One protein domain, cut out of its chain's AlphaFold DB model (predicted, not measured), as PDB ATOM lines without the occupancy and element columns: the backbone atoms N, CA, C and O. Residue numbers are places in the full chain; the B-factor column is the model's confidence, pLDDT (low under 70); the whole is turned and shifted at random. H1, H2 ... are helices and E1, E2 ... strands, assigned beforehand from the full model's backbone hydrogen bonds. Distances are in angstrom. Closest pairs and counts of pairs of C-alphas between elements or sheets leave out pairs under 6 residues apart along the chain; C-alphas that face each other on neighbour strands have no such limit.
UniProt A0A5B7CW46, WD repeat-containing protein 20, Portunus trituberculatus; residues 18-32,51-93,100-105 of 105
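AT A GLANCE: This is residues 18 to 32, 51 to 93 and 100 to 105 of the 105 residues of the protein "WD repeat-containing protein 20" of Portunus trituberculatus (UniProt A0A5B7CW46). An arm, residues 18 to 25 with E1, sticks out from a small antiparallel sheet, E2 - E3 - E4, with helix H1 at one end. The printed part has 64 residues, under half in named elements, mostly strand, in the order E1 E2 H1 E3 E4. It is loose, with a radius of gyration of the C-alphas of 13.9 A, and spans 43 by 32 by 20 A.

HOW THE PARTS SIT: E1, residues 22 to 25, pairs with no named strand. E2, residues 54 to 58, is antiparallel to E3, residues 70 to 76; N 55 and O 73 are within hydrogen-bond range, 2.8 A. E3 and E4, residues 79 to 84, form a hairpin, N 72 and O 83 2.8 A apart. H1, residues 66 to 69, only grazes the sheet.

IN THESE COORDINATES: E1 begins at C-alpha 22 (234.876, 212.645, 166.257). E3 runs 20.0 A from C-alpha 70 to C-alpha 76 (250.047, 229.932, 189.720).

THE WHOLE: Cuts after residues 32 and 93 leave C-alpha gaps of 16.2 A and 10.5 A. pLDDT is under 70 at residues 61 to 67, 92 to 93 and 100 to 105.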
ATOM      1  N   THR A  18     231.450 217.097 170.042       97.81
ATOM      2  CA  THR A  18     231.643 216.339 168.796       97.81
ATOM      3  C   THR A  18     231.983 217.296 167.659       97.81
ATOM      4  O   THR A  18     231.330 218.328 167.511       97.81
ATOM      5  N   THR A  19     232.984 216.949 166.855       98.00
ATOM      6  CA  THR A  19     233.316 217.605 165.582       98.00
ATOM      7  C   THR A  19     233.298 216.570 164.454       98.00
ATOM      8  O   THR A  19     233.013 215.394 164.684       98.00
ATOM      9  N   VAL A  20     233.618 216.990 163.227       98.12
ATOM     10  CA  VAL A  20     233.738 216.082 162.072       98.12
ATOM     11  C   VAL A  20     234.806 214.999 162.269       98.12
ATOM     12  O   VAL A  20     234.693 213.923 161.696       98.12
ATOM     13  N   GLU A  21     235.809 215.262 163.109       97.38
ATOM     14  CA  GLU A  21     236.891 214.320 163.416       97.38
ATOM     15  C   GLU A  21     236.490 213.296 164.494       97.38
ATOM     16  O   GLU A  21     237.164 212.282 164.667       97.38
ATOM     17  N   GLY A  22     235.387 213.536 165.217       97.50
ATOM     18  CA  GLY A  22     234.876 212.645 166.257       97.50
ATOM     19  C   GLY A  22     234.580 213.346 167.584       97.50
ATOM     20  O   GLY A  22     234.266 214.535 167.637       97.50
ATOM     21  N   VAL A  23     234.629 212.581 168.679       97.56
ATOM     22  CA  VAL A  23     234.253 213.046 170.025       97.56
ATOM     23  C   VAL A  23     235.488 213.436 170.836       97.56
ATOM     24  O   VAL A  23     236.338 212.596 171.129       97.56
ATOM     25  N   TYR A  24     235.531 214.685 171.288       97.00
ATOM     26  CA  TYR A  24     236.533 215.213 172.211       97.00
ATOM     27  C   TYR A  24     235.982 215.148 173.631       97.00
ATOM     28  O   TYR A  24     234.858 215.580 173.890       97.00
ATOM     29  N   ARG A  25     236.775 214.607 174.563       95.00
ATOM     30  CA  ARG A  25     236.401 214.463 175.977       95.00
ATOM     31  C   ARG A  25     237.496 215.001 176.885       95.00
ATOM     32  O   ARG A  25     238.678 214.747 176.661       95.00
ATOM     33  N   LEU A  26     237.090 215.686 177.946       92.06
ATOM     34  CA  LEU A  26     237.959 216.068 179.046       92.06
ATOM     35  C   LEU A  26     238.335 214.821 179.857       92.06
ATOM     36  O   LEU A  26     237.471 214.096 180.346       92.06
ATOM     37  N   LEU A  27     239.634 214.582 180.022       90.88
ATOM     38  CA  LEU A  27     240.155 213.448 180.783       90.88
ATOM     39  C   LEU A  27     240.600 213.905 182.176       90.88
ATOM     40  O   LEU A  27     241.746 214.313 182.358       90.88
ATOM     41  N   SER A  28     239.728 213.777 183.180       87.06
ATOM     42  CA  SER A  28     240.057 214.102 184.581       87.06
ATOM     43  C   SER A  28     241.339 213.423 185.114       87.06
ATOM     44  O   SER A  28     242.079 214.063 185.861       87.06
ATOM     45  N   PRO A  29     241.683 212.166 184.742       85.00
ATOM     46  CA  PRO A  29     242.935 211.532 185.176       85.00
ATOM     47  C   PRO A  29     244.208 212.177 184.609       85.00
ATOM     48  O   PRO A  29     245.302 211.852 185.074       85.00
ATOM     49  N   SER A  30     244.069 213.043 183.605       86.38
ATOM     50  CA  SER A  30     245.169 213.713 182.904       86.38
ATOM     51  C   SER A  30     245.264 215.206 183.238       86.38
ATOM     52  O   SER A  30     245.928 215.963 182.532       86.38
ATOM     53  N   GLU A  31     244.602 215.635 184.314       88.19
ATOM     54  CA  GLU A  31     244.610 217.013 184.801       88.19
ATOM     55  C   GLU A  31     245.902 217.339 185.568       88.19
ATOM     56  O   GLU A  31     246.342 216.572 186.431       88.19
ATOM     57  N   TYR A  32     246.483 218.509 185.290       89.25
ATOM     58  CA  TYR A  32     247.634 219.052 186.013       89.25
ATOM     59  C   TYR A  32     247.194 220.252 186.843       89.25
ATOM     60  O   TYR A  32     246.552 221.171 186.338       89.25
ATOM     61  N   ALA A  51     248.131 236.173 185.085       86.81
ATOM     62  CA  ALA A  51     247.447 235.137 184.321       86.81
ATOM     63  C   ALA A  51     248.232 233.819 184.375       86.81
ATOM     64  O   ALA A  51     249.463 233.817 184.286       86.81
ATOM     65  N   VAL A  52     247.521 232.697 184.489       89.50
ATOM     66  CA  VAL A  52     248.124 231.365 184.369       89.50
ATOM     67  C   VAL A  52     248.549 231.152 182.917       89.50
ATOM     68  O   VAL A  52     247.762 231.301 181.983       89.50
ATOM     69  N   ARG A  53     249.816 230.814 182.727       93.31
ATOM     70  CA  ARG A  53     250.476 230.490 181.468       93.31
ATOM     71  C   ARG A  53     250.965 229.057 181.559       93.31
ATOM     72  O   ARG A  53     251.357 228.595 182.628       93.31
ATOM     73  N   VAL A  54     250.950 228.375 180.422       94.94
ATOM     74  CA  VAL A  54     251.387 226.986 180.304       94.94
ATOM     75  C   VAL A  54     252.435 226.897 179.204       94.94
ATOM     76  O   VAL A  54     252.346 227.587 178.189       94.94
ATOM     77  N   SER A  55     253.444 226.062 179.401       95.06
ATOM     78  CA  SER A  55     254.461 225.750 178.399       95.06
ATOM     79  C   SER A  55     254.717 224.250 178.361       95.06
ATOM     80  O   SER A  55     254.742 223.589 179.399       95.06
ATOM     81  N   LEU A  56     254.904 223.720 177.154       93.69
ATOM     82  CA  LEU A  56     255.299 222.337 176.910       93.69
ATOM     83  C   LEU A  56     256.710 222.337 176.330       93.69
ATOM     84  O   LEU A  56     256.962 223.000 175.328       93.69
ATOM     85  N   VAL A  57     257.625 221.608 176.966       91.88
ATOM     86  CA  VAL A  57     259.046 221.593 176.593       91.88
ATOM     87  C   VAL A  57     259.517 220.155 176.445       91.88
ATOM     88  O   VAL A  57     259.289 219.345 177.339       91.88
ATOM     89  N   LYS A  58     260.195 219.830 175.340       89.62
ATOM     90  CA  LYS A  58     260.877 218.542 175.162       89.62
ATOM     91  C   LYS A  58     262.352 218.699 175.527       89.62
ATOM     92  O   LYS A  58     263.048 219.505 174.922       89.62
ATOM     93  N   VAL A  59     262.817 217.941 176.515       85.56
ATOM     94  CA  VAL A  59     264.204 217.975 176.997       85.56
ATOM     95  C   VAL A  59     265.022 216.904 176.278       85.56
ATOM     96  O   VAL A  59     264.714 215.716 176.360       85.56
ATOM     97  N   SER A  60     266.067 217.322 175.567       76.69
ATOM     98  CA  SER A  60     266.896 216.432 174.741       76.69
ATOM     99  C   SER A  60     267.861 215.558 175.552       76.69
ATOM    100  O   SER A  60     268.204 214.469 175.103       76.69
ATOM    101  N   ASP A  61     268.244 216.001 176.753       67.19
ATOM    102  CA  ASP A  61     269.370 215.451 177.530       67.19
ATOM    103  C   ASP A  61     268.993 214.419 178.608       67.19
ATOM    104  O   ASP A  61     269.853 213.897 179.313       67.19
ATOM    105  N   SER A  62     267.708 214.097 178.791       62.31
ATOM    106  CA  SER A  62     267.330 213.124 179.824       62.31
ATOM    107  C   SER A  62     267.433 211.685 179.286       62.31
ATOM    108  O   SER A  62     266.722 211.379 178.320       62.31
ATOM    109  N   PRO A  63     268.197 210.771 179.924       59.78
ATOM    110  CA  PRO A  63     268.349 209.369 179.497       59.78
ATOM    111  C   PRO A  63     267.085 208.493 179.690       59.78
ATOM    112  O   PRO A  63     267.169 207.281 179.851       59.78
ATOM    113  N   GLY A  64     265.887 209.085 179.667       63.66
ATOM    114  CA  GLY A  64     264.600 208.406 179.839       63.66
ATOM    115  C   GLY A  64     263.872 208.088 178.528       63.66
ATOM    116  O   GLY A  64     264.247 208.546 177.441       63.66
ATOM    117  N   HIS A  65     262.782 207.323 178.650       65.81
ATOM    118  CA  HIS A  65     261.813 207.079 177.574       65.81
ATOM    119  C   HIS A  65     261.250 208.409 177.040       65.81
ATOM    120  O   HIS A  65     261.150 209.372 177.797       65.81
ATOM    121  N   ASP A  66     260.838 208.475 175.769       66.31
ATOM    122  CA  ASP A  66     260.383 209.723 175.113       66.31
ATOM    123  C   ASP A  66     259.299 210.478 175.918       66.31
ATOM    124  O   ASP A  66     259.309 211.704 176.004       66.31
ATOM    125  N   HIS A  67     258.434 209.744 176.625       65.69
ATOM    126  CA  HIS A  67     257.399 210.302 177.502       65.69
ATOM    127  C   HIS A  67     257.914 211.006 178.767       65.69
ATOM    128  O   HIS A  67     257.192 211.826 179.327       65.69
ATOM    129  N   ASP A  68     259.126 210.709 179.239       73.44
ATOM    130  CA  ASP A  68     259.714 211.379 180.406       73.44
ATOM    131  C   ASP A  68     260.418 212.694 180.040       73.44
ATOM    132  O   ASP A  68     260.702 213.519 180.921       73.44
ATOM    133  N   ARG A  69     260.649 212.903 178.738       82.31
ATOM    134  CA  ARG A  69     261.365 214.054 178.174       82.31
ATOM    135  C   ARG A  69     260.484 215.283 178.029       82.31
ATOM    136  O   ARG A  69     260.990 216.400 178.077       82.31
ATOM    137  N   THR A  70     259.179 215.094 177.859       88.88
ATOM    138  CA  THR A  70     258.245 216.215 177.745       88.88
ATOM    139  C   THR A  70     257.846 216.696 179.133       88.88
ATOM    140  O   THR A  70     257.368 215.920 179.962       88.88
ATOM    141  N   LYS A  71     258.034 217.986 179.395       90.19
ATOM    142  CA  LYS A  71     257.618 218.664 180.619       90.19
ATOM    143  C   LYS A  71     256.453 219.600 180.335       90.19
ATOM    144  O   LYS A  71     256.418 220.245 179.290       90.19
ATOM    145  N   ILE A  72     255.520 219.668 181.278       92.88
ATOM    146  CA  ILE A  72     254.494 220.703 181.351       92.88
ATOM    147  C   ILE A  72     254.847 221.645 182.494       92.88
ATOM    148  O   ILE A  72     255.054 221.206 183.628       92.88
ATOM    149  N   CYS A  73     254.926 222.929 182.172       94.12
ATOM    150  CA  CYS A  73     255.252 223.997 183.102       94.12
ATOM    151  C   CYS A  73     254.078 224.965 183.178       94.12
ATOM    152  O   CYS A  73     253.548 225.346 182.135       94.12
ATOM    153  N   PHE A  74     253.684 225.389 184.376       93.19
ATOM    154  CA  PHE A  74     252.681 226.440 184.528       93.19
ATOM    155  C   PHE A  74     252.924 227.289 185.771       93.19
ATOM    156  O   PHE A  74     253.447 226.799 186.774       93.19
ATOM    157  N   ASN A  75     252.530 228.561 185.710       91.19
ATOM    158  CA  ASN A  75     252.537 229.439 186.878       91.19
ATOM    159  C   ASN A  75     251.189 229.426 187.599       91.19
ATOM    160  O   ASN A  75     250.137 229.229 186.997       91.19
ATOM    161  N   TYR A  76     251.226 229.696 188.897       86.06
ATOM    162  CA  TYR A  76     250.047 229.932 189.720       86.06
ATOM    163  C   TYR A  76     250.414 230.944 190.807       86.06
ATOM    164  O   TYR A  76     251.198 230.650 191.711       86.06
ATOM    165  N   GLY A  77     249.889 232.168 190.711       83.81
ATOM    166  CA  GLY A  77     250.315 233.264 191.583       83.81
ATOM    167  C   GLY A  77     251.823 233.518 191.466       83.81
ATOM    168  O   GLY A  77     252.300 233.909 190.405       83.81
ATOM    169  N   ARG A  78     252.562 233.285 192.557       83.56
ATOM    170  CA  ARG A  78     254.029 233.439 192.632       83.56
ATOM    171  C   ARG A  78     254.792 232.116 192.507       83.56
ATOM    172  O   ARG A  78     255.985 232.083 192.760       83.56
ATOM    173  N   GLU A  79     254.105 231.021 192.198       86.06
ATOM    174  CA  GLU A  79     254.701 229.687 192.137       86.06
ATOM    175  C   GLU A  79     254.805 229.202 190.691       86.06
ATOM    176  O   GLU A  79     253.919 229.466 189.871       86.06
ATOM    177  N   LEU A  80     255.863 228.443 190.400       89.56
ATOM    178  CA  LEU A  80     256.042 227.706 189.154       89.56
ATOM    179  C   LEU A  80     256.036 226.203 189.425       89.56
ATOM    180  O   LEU A  80     256.742 225.703 190.306       89.56
ATOM    181  N   PHE A  81     255.246 225.484 188.632       90.19
ATOM    182  CA  PHE A  81     255.112 224.036 188.690       90.19
ATOM    183  C   PHE A  81     255.656 223.408 187.416       90.19
ATOM    184  O   PHE A  81     255.331 223.861 186.320       90.19
ATOM    185  N   VAL A  82     256.437 222.338 187.567       91.25
ATOM    186  CA  VAL A  82     256.995 221.559 186.458       91.25
ATOM    187  C   VAL A  82     256.705 220.081 186.689       91.25
ATOM    188  O   VAL A  82     257.069 219.524 187.724       91.25
ATOM    189  N   TYR A  83     256.070 219.430 185.714       88.88
ATOM    190  CA  TYR A  83     255.753 218.001 185.757       88.88
ATOM    191  C   TYR A  83     256.148 217.302 184.461       88.88
ATOM    192  O   TYR A  83     256.222 217.917 183.403       88.88
ATOM    193  N   THR A  84     256.346 215.986 184.519       89.81
ATOM    194  CA  THR A  84     256.416 215.162 183.306       89.81
ATOM    195  C   THR A  84     255.044 215.109 182.637       89.81
ATOM    196  O   THR A  84     254.069 214.674 183.251       89.81
ATOM    197  N   TYR A  85     254.980 215.510 181.369       90.12
ATOM    198  CA  TYR A  85     253.773 215.466 180.558       90.12
ATOM    199  C   TYR A  85     253.559 214.069 179.966       90.12
ATOM    200  O   TYR A  85     254.346 213.588 179.156       90.12
ATOM    201  N   ARG A  86     252.457 213.422 180.354       87.62
ATOM    202  CA  ARG A  86     252.114 212.043 179.962       87.62
ATOM    203  C   ARG A  86     251.000 211.937 178.910       87.62
ATOM    204  O   ARG A  86     250.546 210.830 178.613       87.62
ATOM    205  N   GLY A  87     250.570 213.058 178.329       87.62
ATOM    206  CA  GLY A  87     249.477 213.089 177.354       87.62
ATOM    207  C   GLY A  87     248.161 212.584 177.946       87.62
ATOM    208  O   GLY A  87     247.767 212.992 179.035       87.62
ATOM    209  N   ILE A  88     247.501 211.662 177.242       87.19
ATOM    210  CA  ILE A  88     246.235 211.050 177.678       87.19
ATOM    211  C   ILE A  88     246.410 209.988 178.775       87.19
ATOM    212  O   ILE A  88     245.421 209.504 179.320       87.19
ATOM    213  N   LYS A  89     247.650 209.597 179.098       85.88
ATOM    214  CA  LYS A  89     247.911 208.620 180.158       85.88
ATOM    215  C   LYS A  89     247.677 209.276 181.516       85.88
ATOM    216  O   LYS A  89     248.034 210.435 181.719       85.88
ATOM    217  N   LYS A  90     247.159 208.488 182.463       80.06
ATOM    218  CA  LYS A  90     246.946 208.911 183.852       80.06
ATOM    219  C   LYS A  90     248.191 209.606 184.407       80.06
ATOM    220  O   LYS A  90     249.291 209.036 184.421       80.06
ATOM    221  N   VAL A  91     247.997 210.818 184.912       72.88
ATOM    222  CA  VAL A  91     249.016 211.535 185.673       72.88
ATOM    223  C   VAL A  91     249.186 210.804 186.999       72.88
ATOM    224  O   VAL A  91     248.214 210.443 187.667       72.88
ATOM    225  N   ARG A  92     250.435 210.533 187.384       62.62
ATOM    226  CA  ARG A  92     250.725 210.032 188.730       62.62
ATOM    227  C   ARG A  92     250.471 211.211 189.665       62.62
ATOM    228  O   ARG A  92     251.269 212.137 189.725       62.62
ATOM    229  N   GLY A  93     249.267 211.234 190.235       52.06
ATOM    230  CA  GLY A  93     248.749 212.361 191.000       52.06
ATOM    231  C   GLY A  93     249.631 212.703 192.196       52.06
ATOM    232  O   GLY A  93     250.295 211.842 192.771       52.06
ATOM    233  N   GLY A 100     258.357 214.614 192.866       45.50
ATOM    234  CA  GLY A 100     258.896 214.926 191.534       45.50
ATOM    235  C   GLY A 100     258.401 216.230 190.915       45.50
ATOM    236  O   GLY A 100     258.976 216.683 189.931       45.50
ATOM    237  N   GLY A 101     257.362 216.851 191.481       48.12
ATOM    238  CA  GLY A 101     256.990 218.224 191.150       48.12
ATOM    239  C   GLY A 101     257.805 219.177 192.008       48.12
ATOM    240  O   GLY A 101     257.398 219.496 193.122       48.12
ATOM    241  N   GLY A 102     258.980 219.581 191.529       54.38
ATOM    242  CA  GLY A 102     259.750 220.631 192.183       54.38
ATOM    243  C   GLY A 102     259.014 221.958 192.031       54.38
ATOM    244  O   GLY A 102     258.775 222.401 190.908       54.38
ATOM    245  N   LYS A 103     258.644 222.587 193.148       52.66
ATOM    246  CA  LYS A 103     258.338 224.017 193.159       52.66
ATOM    247  C   LYS A 103     259.648 224.742 192.871       52.66
ATOM    248  O   LYS A 103     260.592 224.609 193.646       52.66
ATOM    249  N   VAL A 104     259.710 225.467 191.763       57.22
ATOM    250  CA  VAL A 104     260.830 226.372 191.494       57.22
ATOM    251  C   VAL A 104     260.466 227.703 192.151       57.22
ATOM    252  O   VAL A 104     259.375 228.221 191.896       57.22
ATOM    253  N   VAL A 105     261.308 228.154 193.090       51.38
ATOM    254  CA  VAL A 105     261.152 229.424 193.828       51.38
ATOM    255  C   VAL A 105     261.381 230.599 192.891       51.38
ATOM    256  O   VAL A 105     262.332 230.509 192.083       51.38
TER     257      VAL A 105